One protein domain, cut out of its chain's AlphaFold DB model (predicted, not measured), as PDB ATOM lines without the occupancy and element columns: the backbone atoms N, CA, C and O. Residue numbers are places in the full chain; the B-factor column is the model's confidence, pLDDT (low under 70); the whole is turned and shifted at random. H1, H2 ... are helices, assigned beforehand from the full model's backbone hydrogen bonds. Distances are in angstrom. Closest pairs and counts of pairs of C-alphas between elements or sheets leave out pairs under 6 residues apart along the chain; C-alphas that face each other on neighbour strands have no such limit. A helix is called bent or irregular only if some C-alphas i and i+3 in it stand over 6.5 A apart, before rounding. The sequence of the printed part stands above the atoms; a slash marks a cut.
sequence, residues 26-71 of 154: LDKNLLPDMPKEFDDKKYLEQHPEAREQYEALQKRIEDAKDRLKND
ATOM      1  N   LEU A  26      22.692  -7.934 -16.633       92.06
ATOM      2  CA  LEU A  26      22.650  -7.025 -15.486       92.06
ATOM      3  C   LEU A  26      24.031  -6.419 -15.178       92.06
ATOM      4  O   LEU A  26      24.157  -5.587 -14.279       92.06
ATOM      5  N   ASP A  27      25.069  -6.819 -15.917       91.62
ATOM      6  CA  ASP A  27      26.427  -6.314 -15.748       91.62
ATOM      7  C   ASP A  27      26.581  -4.946 -16.416       91.62
ATOM      8  O   ASP A  27      26.695  -4.829 -17.636       91.62
ATOM      9  N   LYS A  28      26.639  -3.894 -15.595       91.12
ATOM     10  CA  LYS A  28      26.761  -2.502 -16.055       91.12
ATOM     11  C   LYS A  28      28.062  -2.206 -16.802       91.12
ATOM     12  O   LYS A  28      28.141  -1.204 -17.510       91.12
ATOM     13  N   ASN A  29      29.087  -3.048 -16.660       90.25
ATOM     14  CA  ASN A  29      30.317  -2.899 -17.437       90.25
ATOM     15  C   ASN A  29      30.122  -3.365 -18.885       90.25
ATOM     16  O   ASN A  29      30.751  -2.823 -19.800       90.25
ATOM     17  N   LEU A  30      29.245  -4.355 -19.093       88.50
ATOM     18  CA  LEU A  30      28.869  -4.866 -20.409       88.50
ATOM     19  C   LEU A  30      27.747  -4.029 -21.028       88.50
ATOM     20  O   LEU A  30      27.871  -3.580 -22.168       88.50
ATOM     21  N   LEU A  31      26.681  -3.796 -20.264       91.19
ATOM     22  CA  LEU A  31      25.498  -3.036 -20.649       91.19
ATOM     23  C   LEU A  31      25.350  -1.819 -19.726       91.19
ATOM     24  O   LEU A  31      24.639  -1.894 -18.723       91.19
ATOM     25  N   PRO A  32      26.043  -0.705 -20.022       90.69
ATOM     26  CA  PRO A  32      25.941   0.506 -19.217       90.69
ATOM     27  C   PRO A  32      24.525   1.089 -19.246       90.69
ATOM     28  O   PRO A  32      23.818   0.996 -20.252       90.69
ATOM     29  N   ASP A  33      24.141   1.730 -18.145       90.25
ATOM     30  CA  ASP A  33      22.886   2.472 -18.059       90.25
ATOM     31  C   ASP A  33      22.931   3.704 -18.972       90.25
ATOM     32  O   ASP A  33      23.965   4.367 -19.100       90.25
ATOM     33  N   MET A  34      21.787   4.040 -19.568       89.44
ATOM     34  CA  MET A  34      21.637   5.312 -20.268       89.44
ATOM     35  C   MET A  34      21.562   6.450 -19.239       89.44
ATOM     36  O   MET A  34      20.768   6.358 -18.296       89.44
ATOM     37  N   PRO A  35      22.366   7.519 -19.392       91.25
ATOM     38  CA  PRO A  35      22.193   8.745 -18.623       91.25
ATOM     39  C   PRO A  35      20.760   9.270 -18.748       91.25
ATOM     40  O   PRO A  35      20.194   9.281 -19.841       91.25
ATOM     41  N   LYS A  36      20.176   9.727 -17.638       88.94
ATOM     42  CA  LYS A  36      18.778  10.196 -17.602       88.94
ATOM     43  C   LYS A  36      18.562  11.434 -18.466       88.94
ATOM     44  O   LYS A  36      17.475  11.665 -18.977       88.94
ATOM     45  N   GLU A  37      19.604  12.238 -18.622       87.88
ATOM     46  CA  GLU A  37      19.625  13.441 -19.444       87.88
ATOM     47  C   GLU A  37      19.345  13.124 -20.918       87.88
ATOM     48  O   GLU A  37      18.820  13.963 -21.644       87.88
ATOM     49  N   PHE A  38      19.647  11.898 -21.357       88.25
ATOM     50  CA  PHE A  38      19.386  11.461 -22.722       88.25
ATOM     51  C   PHE A  38      17.915  11.109 -22.987       88.25
ATOM     52  O   PHE A  38      17.522  11.005 -24.149       88.25
ATOM     53  N   ASP A  39      17.082  10.982 -21.949       86.81
ATOM     54  CA  ASP A  39      15.634  10.816 -22.114       86.81
ATOM     55  C   ASP A  39      14.945  12.142 -22.508       86.81
ATOM     56  O   ASP A  39      13.834  12.135 -23.052       86.81
ATOM     57  N   ASP A  40      15.592  13.292 -22.269       90.88
ATOM     58  CA  ASP A  40      15.066  14.611 -22.624       90.88
ATOM     59  C   ASP A  40      15.493  15.024 -24.042       90.88
ATOM     60  O   ASP A  40      16.615  15.463 -24.303       90.88
ATOM     61  N   LYS A  41      14.543  14.962 -24.980       87.69
ATOM     62  CA  LYS A  41      14.753  15.402 -26.369       87.69
ATOM     63  C   LYS A  41      15.215  16.854 -26.466       87.69
ATOM     64  O   LYS A  41      16.035  17.169 -27.323       87.69
ATOM     65  N   LYS A  42      14.714  17.733 -25.594       90.06
ATOM     66  CA  LYS A  42      15.077  19.152 -25.598       90.06
ATOM     67  C   LYS A  42      16.530  19.344 -25.167       90.06
ATOM     68  O   LYS A  42      17.211  20.197 -25.724       90.06
ATOM     69  N   TYR A  43      17.012  18.535 -24.225       89.38
ATOM     70  CA  TYR A  43      18.419  18.523 -23.825       89.38
ATOM     71  C   TYR A  43      19.320  18.096 -24.993       89.38
ATOM     72  O   TYR A  43      20.273  18.798 -25.321       89.38
ATOM     73  N   LEU A  44      18.973  17.015 -25.696       88.94
ATOM     74  CA  LEU A  44      19.737  16.535 -26.857       88.94
ATOM     75  C   LEU A  44      19.739  17.519 -28.042       88.94
ATOM     76  O   LEU A  44      20.716  17.592 -28.784       88.94
ATOM     77  N   GLU A  45      18.660  18.282 -28.234       88.94
ATOM     78  CA  GLU A  45      18.594  19.346 -29.247       88.94
ATOM     79  C   GLU A  45      19.478  20.549 -28.893       88.94
ATOM     80  O   GLU A  45      20.030  21.194 -29.785       88.94
ATOM     81  N   GLN A  46      19.612  20.854 -27.600       90.75
ATOM     82  CA  GLN A  46      20.413  21.972 -27.095       90.75
ATOM     83  C   GLN A  46      21.903  21.630 -26.950       90.75
ATOM     84  O   GLN A  46      22.732  22.538 -26.970       90.75
ATOM     85  N   HIS A  47      22.232  20.340 -26.849       91.31
ATOM     86  CA  HIS A  47      23.582  19.813 -26.658       91.31
ATOM     87  C   HIS A  47      23.933  18.812 -27.770       91.31
ATOM     88  O   HIS A  47      23.778  17.599 -27.585       91.31
ATOM     89  N   PRO A  48      24.409  19.275 -28.942       88.19
ATOM     90  CA  PRO A  48      24.754  18.390 -30.054       88.19
ATOM     91  C   PRO A  48      25.831  17.357 -29.683       88.19
ATOM     92  O   PRO A  48      25.769  16.222 -30.153       88.19
ATOM     93  N   GLU A  49      26.758  17.693 -28.779       89.25
ATOM     94  CA  GLU A  49      27.733  16.749 -28.221       89.25
ATOM     95  C   GLU A  49      27.082  15.621 -27.402       89.25
ATOM     96  O   GLU A  49      27.536  14.477 -27.446       89.25
ATOM     97  N   ALA A  50      25.988  15.908 -26.690       90.25
ATOM     98  CA  ALA A  50      25.248  14.906 -25.926       90.25
ATOM     99  C   ALA A  50      24.476  13.960 -26.851       90.25
ATOM    100  O   ALA A  50      24.369  12.768 -26.569       90.25
ATOM    101  N   ARG A  51      23.986  14.463 -27.990       88.81
ATOM    102  CA  ARG A  51      23.346  13.637 -29.019       88.81
ATOM    103  C   ARG A  51      24.314  12.629 -29.637       88.81
ATOM    104  O   ARG A  51      23.956  11.463 -29.772       88.81
ATOM    105  N   GLU A  52      25.534  13.047 -29.963       90.69
ATOM    106  CA  GLU A  52      26.557  12.130 -30.488       90.69
ATOM    107  C   GLU A  52      26.923  11.049 -29.454       90.69
ATOM    108  O   GLU A  52      27.011   9.866 -29.786       90.69
ATOM    109  N   GLN A  53      27.057  11.429 -28.178       90.94
ATOM    110  CA  GLN A  53      27.295  10.483 -27.082       90.94
ATOM    111  C   GLN A  53      26.135   9.501 -26.890       90.94
ATOM    112  O   GLN A  53      26.378   8.312 -26.683       90.94
ATOM    113  N   TYR A  54      24.891   9.976 -26.984       92.38
ATOM    114  CA  TYR A  54      23.693   9.143 -26.926       92.38
ATOM    115  C   TYR A  54      23.684   8.096 -28.042       92.38
ATOM    116  O   TYR A  54      23.555   6.905 -27.762       92.38
ATOM    117  N   GLU A  55      23.877   8.518 -29.294       92.12
ATOM    118  CA  GLU A  55      23.873   7.622 -30.455       92.12
ATOM    119  C   GLU A  55      25.014   6.590 -30.365       92.12
ATOM    120  O   GLU A  55      24.803   5.394 -30.593       92.12
ATOM    121  N   ALA A  56      26.214   7.017 -29.952       93.12
ATOM    122  CA  ALA A  56      27.357   6.128 -29.749       93.12
ATOM    123  C   ALA A  56      27.122   5.112 -28.617       93.12
ATOM    124  O   ALA A  56      27.451   3.931 -28.763       93.12
ATOM    125  N   LEU A  57      26.544   5.549 -27.493       92.88
ATOM    126  CA  LEU A  57      26.232   4.684 -26.358       92.88
ATOM    127  C   LEU A  57      25.122   3.687 -26.706       92.88
ATOM    128  O   LEU A  57      25.263   2.500 -26.415       92.88
ATOM    129  N   GLN A  58      24.069   4.144 -27.386       93.38
ATOM    130  CA  GLN A  58      22.978   3.297 -27.856       93.38
ATOM    131  C   GLN A  58      23.510   2.192 -28.773       93.38
ATOM    132  O   GLN A  58      23.236   1.015 -28.535       93.38
ATOM    133  N   LYS A  59      24.339   2.558 -29.759       94.44
ATOM    134  CA  LYS A  59      24.973   1.592 -30.661       94.44
ATOM    135  C   LYS A  59      25.857   0.601 -29.907       94.44
ATOM    136  O   LYS A  59      25.781  -0.598 -30.146       94.44
ATOM    137  N   ARG A  60      26.666   1.074 -28.953       92.88
ATOM    138  CA  ARG A  60      27.515   0.202 -28.125       92.88
ATOM    139  C   ARG A  60      26.688  -0.805 -27.320       92.88
ATOM    140  O   ARG A  60      27.094  -1.960 -27.209       92.88
ATOM    141  N   ILE A  61      25.565  -0.375 -26.744       93.31
ATOM    142  CA  ILE A  61      24.653  -1.246 -25.989       93.31
ATOM    143  C   ILE A  61      24.006  -2.278 -26.916       93.31
ATOM    144  O   ILE A  61      23.906  -3.445 -26.542       93.31
ATOM    145  N   GLU A  62      23.571  -1.873 -28.108       93.44
ATOM    146  CA  GLU A  62      22.985  -2.773 -29.107       93.44
ATOM    147  C   GLU A  62      23.998  -3.826 -29.575       93.44
ATOM    148  O   GLU A  62      23.735  -5.021 -29.443       93.44
ATOM    149  N   ASP A  63      25.204  -3.404 -29.966       93.00
ATOM    150  CA  ASP A  63      26.298  -4.301 -30.349       93.00
ATOM    151  C   ASP A  63      26.648  -5.287 -29.216       93.00
ATOM    152  O   ASP A  63      26.928  -6.465 -29.459       93.00
ATOM    153  N   ALA A  64      26.640  -4.829 -27.959       91.25
ATOM    154  CA  ALA A  64      26.885  -5.683 -26.798       91.25
ATOM    155  C   ALA A  64      25.755  -6.704 -26.581       91.25
ATOM    156  O   ALA A  64      26.038  -7.879 -26.337       91.25
ATOM    157  N   LYS A  65      24.487  -6.297 -26.720       91.50
ATOM    158  CA  LYS A  65      23.329  -7.205 -26.639       91.50
ATOM    159  C   LYS A  65      23.362  -8.259 -27.738       91.50
ATOM    160  O   LYS A  65      23.119  -9.431 -27.455       91.50
ATOM    161  N   ASP A  66      23.705  -7.871 -28.959       91.88
ATOM    162  CA  ASP A  66      23.807  -8.804 -30.077       91.88
ATOM    163  C   ASP A  66      24.931  -9.818 -29.869       91.88
ATOM    164  O   ASP A  66      24.749 -11.008 -30.140       91.88
ATOM    165  N   ARG A  67      26.073  -9.397 -29.316       89.88
ATOM    166  CA  ARG A  67      27.137 -10.329 -28.913       89.88
ATOM    167  C   ARG A  67      26.646 -11.312 -27.856       89.88
ATOM    168  O   ARG A  67      26.797 -12.512 -28.051       89.88
ATOM    169  N   LEU A  68      26.011 -10.824 -26.788       90.19
ATOM    170  CA  LEU A  68      25.485 -11.678 -25.715       90.19
ATOM    171  C   LEU A  68      24.442 -12.678 -26.218       90.19
ATOM    172  O   LEU A  68      24.423 -13.820 -25.775       90.19
ATOM    173  N   LYS A  69      23.587 -12.270 -27.155       87.25
ATOM    174  CA  LYS A  69      22.554 -13.134 -27.732       87.25
ATOM    175  C   LYS A  69      23.140 -14.270 -28.574       87.25
ATOM    176  O   LYS A  69      22.596 -15.373 -28.573       87.25
ATOM    177  N   ASN A  70      24.215 -13.991 -29.307       86.31
ATOM    178  CA  ASN A  70      24.835 -14.943 -30.230       86.31
ATOM    179  C   ASN A  70      25.943 -15.791 -29.583       86.31
ATOM    180  O   ASN A  70      26.335 -16.817 -30.145       86.31
ATOM    181  N   ASP A  71      26.442 -15.396 -28.413       84.75
ATOM    182  CA  ASP A  71      27.436 -16.156 -27.664       84.75
ATOM    183  C   ASP A  71      26.779 -17.326 -26.919       84.75
ATOM    184  O   ASP A  71      26.041 -17.153 -25.950       84.75
TER     185      ASP A  71
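Overview. This is residues 26 to 71 of the 154 residues of an uncharacterized protein of Candidatus Micrarchaeum sp. AZ1 (UniProt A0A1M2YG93). The model is a lopsided, hairpin-like rod: one long helix, H3, makes one arm and the longest axis, and the stretch of residues 26 to 35, which holds no named helix, runs beside it in the other direction as the second arm. Two short helices, H1 and H2, make the turn at one end, where the chain folds back into H3. The printed part has 46 residues with three named helices, in the order H1, H2, H3 along the chain, and no named strand; the class is all helix, with 33 of the 46 printed residues in these helices. The whole is loose, with a radius of gyration of the C-alphas of 12.1 A, and the C-alphas span 39 by 16 by 13 A along their three main axes.

Along the chain. The printed part begins at Leu 26, with its C-alpha at (22.650, -7.025, -15.486). From there to Pro 35, with its C-alpha at (22.193, 8.745, -18.623), no residue belongs to a named helix, and y goes from -7.025 to 8.745 between these two C-alphas. H1 follows with residues 36 to 39, four residues from Lys 36 to Asp 39; its C-alpha 36 is at (18.778, 10.196, -17.602). After Asp 40 comes H2, residues 41 to 46, six residues from Lys 41 to Gln 46. His 47 stands between H2 and the longest helix, H3, which holds residues 48 to 70, 23 residues from Pro 48 to Asn 70, and is 33.3 A long from first to last C-alpha. H3 begins with C-alpha 48 at (24.754, 18.390, -30.054) and ends with C-alpha 70 at (24.835, -14.943, -30.230): x and z at its two ends are nearly the same, while y falls, and its N-to-C direction is (-0.03, -1.00, 0.01). Asp 71, after H3, is the last printed residue. No helix is bent or irregular.

Arrangement. H1 and H2 are close but not clearly touching, with 2 pairs of C-alphas within 8 A; their closest C-alphas, those of Phe 38 and Leu 44, are 6.6 A apart. H1 and H3 only just touch, with 3 pairs of C-alphas within 8 A. Their closest C-alphas are those of Phe 38 and Tyr 54, 6.4 A apart, and H3 touches H1 with residues 50 to 54 alone. H2 and H3 touch only at the corner by their link, and only just, with 3 pairs of C-alphas within 8 A. The closest C-alphas of the two are those of Leu 44 and Arg 51, 5.1 A apart, and H3 touches H2 with residues 50 to 51 alone. The lines of H2 and H3 stand at a steep tilt of 47 degrees, and the two helices run opposite ways. In H2 and H3 every pair of O of residue i and N of residue i+4 is within hydrogen-bond range. H1, with four residues, is too short for such a pair; its one pair of O of residue i and N of residue i+3 is within range.

Size, cuts and confidence. The two C-alphas farthest apart in the domain are those of Gln 46 and Asp 71, at 38.8 A. The C-alphas of the first and last printed residues, Leu 26 and Asp 71, are 16.0 A apart. The links from H1 to H2 and from H2 to H3 are tight, with one residue each. The printed part has no cut. The mean pLDDT of the printed part is 90.4, and no printed residue is under 70.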